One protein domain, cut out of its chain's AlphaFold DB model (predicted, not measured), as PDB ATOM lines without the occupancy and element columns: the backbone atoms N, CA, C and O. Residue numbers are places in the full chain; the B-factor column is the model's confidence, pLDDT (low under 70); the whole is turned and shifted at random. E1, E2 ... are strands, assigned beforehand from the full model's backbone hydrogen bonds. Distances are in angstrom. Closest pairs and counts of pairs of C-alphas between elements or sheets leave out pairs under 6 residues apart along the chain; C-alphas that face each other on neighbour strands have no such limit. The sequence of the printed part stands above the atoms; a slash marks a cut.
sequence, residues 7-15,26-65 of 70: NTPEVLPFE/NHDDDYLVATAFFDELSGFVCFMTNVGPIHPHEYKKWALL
ATOM      1  N   ASN A   7     160.646 148.161  96.871       96.50
ATOM      2  CA  ASN A   7     161.881 148.866  97.148       96.50
ATOM      3  C   ASN A   7     161.601 150.352  97.398       96.50
ATOM      4  O   ASN A   7     160.609 150.908  96.914       96.50
ATOM      5  N   THR A   8     162.471 150.998  98.169       95.94
ATOM      6  CA  THR A   8     162.461 152.453  98.356       95.94
ATOM      7  C   THR A   8     163.245 153.141  97.228       95.94
ATOM      8  O   THR A   8     163.969 152.460  96.495       95.94
ATOM      9  N   PRO A   9     163.128 154.469  97.053       94.75
ATOM     10  CA  PRO A   9     163.829 155.175  95.982       94.75
ATOM     11  C   PRO A   9     165.361 155.145  96.071       94.75
ATOM     12  O   PRO A   9     166.031 155.360  95.067       94.75
ATOM     13  N   GLU A  10     165.930 154.866  97.249       94.50
ATOM     14  CA  GLU A  10     167.379 154.711  97.437       94.50
ATOM     15  C   GLU A  10     167.914 153.404  96.833       94.50
ATOM     16  O   GLU A  10     169.111 153.281  96.575       94.50
ATOM     17  N   VAL A  11     167.038 152.422  96.608       94.19
ATOM     18  CA  VAL A  11     167.375 151.184  95.908       94.19
ATOM     19  C   VAL A  11     167.098 151.405  94.429       94.19
ATOM     20  O   VAL A  11     165.949 151.572  94.025       94.19
ATOM     21  N   LEU A  12     168.147 151.401  93.612       92.56
ATOM     22  CA  LEU A  12     168.033 151.640  92.174       92.56
ATOM     23  C   LEU A  12     167.740 150.330  91.421       92.56
ATOM     24  O   LEU A  12     168.234 149.272  91.822       92.56
ATOM     25  N   PRO A  13     166.947 150.362  90.336       91.12
ATOM     26  CA  PRO A  13     166.758 149.194  89.486       91.12
ATOM     27  C   PRO A  13     168.055 148.844  88.743       91.12
ATOM     28  O   PRO A  13     168.842 149.718  88.384       91.12
ATOM     29  N   PHE A  14     168.261 147.552  88.485       85.75
ATOM     30  CA  PHE A  14     169.408 147.058  87.715       85.75
ATOM     31  C   PHE A  14     169.164 147.170  86.207       85.75
ATOM     32  O   PHE A  14     168.033 146.969  85.758       85.75
ATOM     33  N   GLU A  15     170.228 147.413  85.441       80.06
ATOM     34  CA  GLU A  15     170.211 147.501  83.971       80.06
ATOM     35  C   GLU A  15     169.714 146.211  83.294       80.06
ATOM     36  O   GLU A  15     169.007 146.272  82.293       80.06
ATOM     37  N   ASN A  26     153.094 156.374  94.314       94.19
ATOM     38  CA  ASN A  26     153.344 157.792  94.577       94.19
ATOM     39  C   ASN A  26     153.106 158.145  96.063       94.19
ATOM     40  O   ASN A  26     152.860 157.277  96.904       94.19
ATOM     41  N   HIS A  27     153.233 159.425  96.414       93.94
ATOM     42  CA  HIS A  27     153.037 159.890  97.792       93.94
ATOM     43  C   HIS A  27     151.575 159.889  98.258       93.94
ATOM     44  O   HIS A  27     151.345 159.817  99.464       93.94
ATOM     45  N   ASP A  28     150.626 159.891  97.321       94.88
ATOM     46  CA  ASP A  28     149.184 159.814  97.575       94.88
ATOM     47  C   ASP A  28     148.677 158.357  97.675       94.88
ATOM     48  O   ASP A  28     147.479 158.122  97.793       94.88
ATOM     49  N   ASP A  29     149.593 157.377  97.660       93.94
ATOM     50  CA  ASP A  29     149.323 155.932  97.641       93.94
ATOM     51  C   ASP A  29     148.581 155.425  96.376       93.94
ATOM     52  O   ASP A  29     148.119 154.281  96.340       93.94
ATOM     53  N   ASP A  30     148.560 156.221  95.301       95.00
ATOM     54  CA  ASP A  30     148.197 155.784  93.948       95.00
ATOM     55  C   ASP A  30     149.368 155.058  93.263       95.00
ATOM     56  O   ASP A  30     150.521 155.118  93.706       95.00
ATOM     57  N   TYR A  31     149.083 154.379  92.144       94.81
ATOM     58  CA  TYR A  31     150.082 153.610  91.405       94.81
ATOM     59  C   TYR A  31     150.181 153.961  89.919       94.81
ATOM     60  O   TYR A  31     149.204 154.321  89.264       94.81
ATOM     61  N   LEU A  32     151.382 153.776  89.371       95.69
ATOM     62  CA  LEU A  32     151.690 153.916  87.949       95.69
ATOM     63  C   LEU A  32     152.532 152.731  87.474       95.69
ATOM     64  O   LEU A  32     153.312 152.161  88.236       95.69
ATOM     65  N   VAL A  33     152.394 152.377  86.198       95.69
ATOM     66  CA  VAL A  33     153.300 151.430  85.537       95.69
ATOM     67  C   VAL A  33     154.378 152.222  84.814       95.69
ATOM     68  O   VAL A  33     154.077 153.197  84.121       95.69
ATOM     69  N   ALA A  34     155.626 151.797  84.969       96.06
ATOM     70  CA  ALA A  34     156.774 152.469  84.394       96.06
ATOM     71  C   ALA A  34     157.786 151.505  83.780       96.06
ATOM     72  O   ALA A  34     157.759 150.299  84.023       96.06
ATOM     73  N   THR A  35     158.732 152.069  83.042       95.75
ATOM     74  CA  THR A  35     159.967 151.408  82.611       95.75
ATOM     75  C   THR A  35     161.164 152.203  83.115       95.75
ATOM     76  O   THR A  35     161.131 153.433  83.094       95.75
ATOM     77  N   ALA A  36     162.224 151.535  83.561       95.38
ATOM     78  CA  ALA A  36     163.445 152.225  83.968       95.38
ATOM     79  C   ALA A  36     164.164 152.839  82.753       95.38
ATOM     80  O   ALA A  36     164.291 152.189  81.714       95.38
ATOM     81  N   PHE A  37     164.626 154.081  82.891       94.31
ATOM     82  CA  PHE A  37     165.489 154.757  81.928       94.31
ATOM     83  C   PHE A  37     166.891 154.918  82.517       94.31
ATOM     84  O   PHE A  37     167.055 155.352  83.662       94.31
ATOM     85  N   PHE A  38     167.886 154.556  81.713       93.44
ATOM     86  CA  PHE A  38     169.300 154.584  82.063       93.44
ATOM     87  C   PHE A  38     170.040 155.524  81.106       93.44
ATOM     88  O   PHE A  38     169.641 155.665  79.948       93.44
ATOM     89  N   ASP A  39     171.084 156.185  81.596       92.56
ATOM     90  CA  ASP A  39     171.961 157.020  80.776       92.56
ATOM     91  C   ASP A  39     172.959 156.181  79.948       92.56
ATOM     92  O   ASP A  39     172.955 154.950  79.976       92.56
ATOM     93  N   GLU A  40     173.831 156.854  79.190       91.12
ATOM     94  CA  GLU A  40     174.851 156.213  78.341       91.12
ATOM     95  C   GLU A  40     175.917 155.428  79.130       91.12
ATOM     96  O   GLU A  40     176.661 154.643  78.542       91.12
ATOM     97  N   LEU A  41     176.009 155.644  80.445       92.56
ATOM     98  CA  LEU A  41     176.904 154.942  81.367       92.56
ATOM     99  C   LEU A  41     176.164 153.870  82.179       92.56
ATOM    100  O   LEU A  41     176.698 153.390  83.183       92.56
ATOM    101  N   SER A  42     174.945 153.515  81.766       88.75
ATOM    102  CA  SER A  42     174.079 152.548  82.445       88.75
ATOM    103  C   SER A  42     173.672 152.970  83.867       88.75
ATOM    104  O   SER A  42     173.252 152.150  84.686       88.75
ATOM    105  N   GLY A  43     173.763 154.264  84.178       92.31
ATOM    106  CA  GLY A  43     173.273 154.850  85.418       92.31
ATOM    107  C   GLY A  43     171.761 155.038  85.365       92.31
ATOM    108  O   GLY A  43     171.232 155.608  84.413       92.31
ATOM    109  N   PHE A  44     171.038 154.573  86.386       94.12
ATOM    110  CA  PHE A  44     169.599 154.822  86.477       94.12
ATOM    111  C   PHE A  44     169.315 156.322  86.636       94.12
ATOM    112  O   PHE A  44     169.836 156.962  87.548       94.12
ATOM    113  N   VAL A  45     168.437 156.858  85.785       94.88
ATOM    114  CA  VAL A  45     168.073 158.283  85.782       94.88
ATOM    115  C   VAL A  45     166.678 158.498  86.366       94.88
ATOM    116  O   VAL A  45     166.489 159.311  87.277       94.88
ATOM    117  N   CYS A  46     165.680 157.796  85.827       96.12
ATOM    118  CA  CYS A  46     164.284 157.924  86.234       96.12
ATOM    119  C   CYS A  46     163.432 156.754  85.733       96.12
ATOM    120  O   CYS A  46     163.860 155.921  84.931       96.12
ATOM    121  N   PHE A  47     162.190 156.710  86.199       97.06
ATOM    122  CA  PHE A  47     161.160 155.846  85.648       97.06
ATOM    123  C   PHE A  47     160.330 156.605  84.613       97.06
ATOM    124  O   PHE A  47     159.829 157.691  84.881       97.06
ATOM    125  N   MET A  48     160.147 156.019  83.436       96.69
ATOM    126  CA  MET A  48     159.308 156.565  82.374       96.69
ATOM    127  C   MET A  48     157.901 155.988  82.469       96.69
ATOM    128  O   MET A  48     157.733 154.769  82.460       96.69
ATOM    129  N   THR A  49     156.895 156.859  82.526       95.50
ATOM    130  CA  THR A  49     155.471 156.494  82.555       95.50
ATOM    131  C   THR A  49     154.719 157.108  81.375       95.50
ATOM    132  O   THR A  49     155.264 157.907  80.613       95.50
ATOM    133  N   ASN A  50     153.434 156.781  81.237       93.12
ATOM    134  CA  ASN A  50     152.543 157.410  80.258       93.12
ATOM    135  C   ASN A  50     152.253 158.896  80.538       93.12
ATOM    136  O   ASN A  50     151.799 159.594  79.633       93.12
ATOM    137  N   VAL A  51     152.487 159.374  81.763       92.50
ATOM    138  CA  VAL A  51     152.297 160.783  82.147       92.50
ATOM    139  C   VAL A  51     153.602 161.583  82.134       92.50
ATOM    140  O   VAL A  51     153.561 162.806  82.236       92.50
ATOM    141  N   GLY A  52     154.747 160.915  81.965       95.06
ATOM    142  CA  GLY A  52     156.064 161.545  81.910       95.06
ATOM    143  C   GLY A  52     157.139 160.812  82.723       95.06
ATOM    144  O   GLY A  52     156.885 159.729  83.265       95.06
ATOM    145  N   PRO A  53     158.358 161.374  82.781       97.00
ATOM    146  CA  PRO A  53     159.419 160.887  83.657       97.00
ATOM    147  C   PRO A  53     159.069 161.132  85.131       97.00
ATOM    148  O   PRO A  53     158.486 162.158  85.466       97.00
ATOM    149  N   ILE A  54     159.461 160.200  85.999       97.12
ATOM    150  CA  ILE A  54     159.334 160.287  87.456       97.12
ATOM    151  C   ILE A  54     160.692 159.950  88.074       97.12
ATOM    152  O   ILE A  54     161.195 158.826  87.962       97.12
ATOM    153  N   HIS A  55     161.304 160.933  88.718       95.81
ATOM    154  CA  HIS A  55     162.594 160.829  89.382       95.81
ATOM    155  C   HIS A  55     162.471 160.185  90.775       95.81
ATOM    156  O   HIS A  55     161.393 160.189  91.368       95.81
ATOM    157  N   PRO A  56     163.575 159.654  91.346       94.12
ATOM    158  CA  PRO A  56     163.575 158.997  92.659       94.12
ATOM    159  C   PRO A  56     162.852 159.743  93.788       94.12
ATOM    160  O   PRO A  56     162.204 159.126  94.619       94.12
ATOM    161  N   HIS A  57     162.934 161.071  93.824       93.75
ATOM    162  CA  HIS A  57     162.338 161.876  94.894       93.75
ATOM    163  C   HIS A  57     160.829 162.127  94.724       93.75
ATOM    164  O   HIS A  57     160.230 162.773  95.579       93.75
ATOM    165  N   GLU A  58     160.227 161.665  93.626       94.88
ATOM    166  CA  GLU A  58     158.830 161.938  93.261       94.88
ATOM    167  C   GLU A  58     157.895 160.745  93.524       94.88
ATOM    168  O   GLU A  58     156.675 160.871  93.421       94.88
ATOM    169  N   TYR A  59     158.444 159.580  93.879       96.12
ATOM    170  CA  TYR A  59     157.669 158.396  94.241       96.12
ATOM    171  C   TYR A  59     158.082 157.857  95.614       96.12
ATOM    172  O   TYR A  59     159.192 158.057  96.100       96.12
ATOM    173  N   LYS A  60     157.170 157.118  96.244       97.25
ATOM    174  CA  LYS A  60     157.342 156.562  97.588       97.25
ATOM    175  C   LYS A  60     158.024 155.198  97.560       97.25
ATOM    176  O   LYS A  60     158.857 154.914  98.417       97.25
ATOM    177  N   LYS A  61     157.628 154.323  96.627       97.56
ATOM    178  CA  LYS A  61     158.152 152.953  96.468       97.56
ATOM    179  C   LYS A  61     158.056 152.492  95.018       97.56
ATOM    180  O   LYS A  61     157.217 152.992  94.274       97.56
ATOM    181  N   TRP A  62     158.835 151.481  94.654       97.00
ATOM    182  CA  TRP A  62     158.704 150.790  93.373       97.00
ATOM    183  C   TRP A  62     158.843 149.276  93.529       97.00
ATOM    184  O   TRP A  62     159.445 148.801  94.485       97.00
ATOM    185  N   ALA A  63     158.304 148.498  92.597       96.00
ATOM    186  CA  ALA A  63     158.506 147.055  92.534       96.00
ATOM    187  C   ALA A  63     158.640 146.582  91.086       96.00
ATOM    188  O   ALA A  63     157.983 147.114  90.196       96.00
ATOM    189  N   LEU A  64     159.465 145.563  90.849       94.06
ATOM    190  CA  LEU A  64     159.542 144.903  89.546       94.06
ATOM    191  C   LEU A  64     158.288 144.044  89.335       94.06
ATOM    192  O   LEU A  64     157.951 143.220  90.192       94.06
ATOM    193  N   LEU A  65     157.595 144.227  88.210       91.31
ATOM    194  CA  LEU A  65     156.464 143.379  87.851       91.31
ATOM    195  C   LEU A  65     156.963 142.067  87.230       91.31
ATOM    196  O   LEU A  65     157.909 142.084  86.441       91.31
TER     197      LEU A  65
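This is residues 7 to 15 and 26 to 65 of the 70 residues of an uncharacterized protein of Klebsiella pneumoniae (UniProt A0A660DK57). A strongly twisted sheet of three antiparallel strands, E1, E2 and E3, is a wall, with a short strand, E4, crossing near E1 outside the sheet. The printed part has 49 residues, no named helix and four strands, E1 to E4 along the chain. The class is all strand, with 21 residues in named elements, under half. The whole is compact, radius of gyration of the C-alphas 10.4 A, spanning 32 by 21 by 21 A, only just elongated.

E1, residues 31 to 38, and E2, residues 44 to 49, form a hairpin at 140 degrees; N 35 and O 48 are 2.9 A apart. E2 and E3, residues 52 to 54, form another at 136 degrees, with N 54 and O 47 at 2.8 A. These three strands are a meander, each the antiparallel neighbour of the one before. E4, residues 61 to 64, pairs with no named strand; E1 and E4 are near each other, with 11 pairs of C-alphas within 10 A.

E1 runs 21.4 A from C-alpha 31 at (150.082, 153.610, 91.405), E2 14.8 A, E3 6.6 A, and E4 10.7 A to C-alpha 64 at (159.542, 144.903, 89.546).

Residues 16 to 25 are not printed; C-alphas 15 and 26 are 22.4 A apart. No link is long, and no printed residue is under 70 in pLDDT.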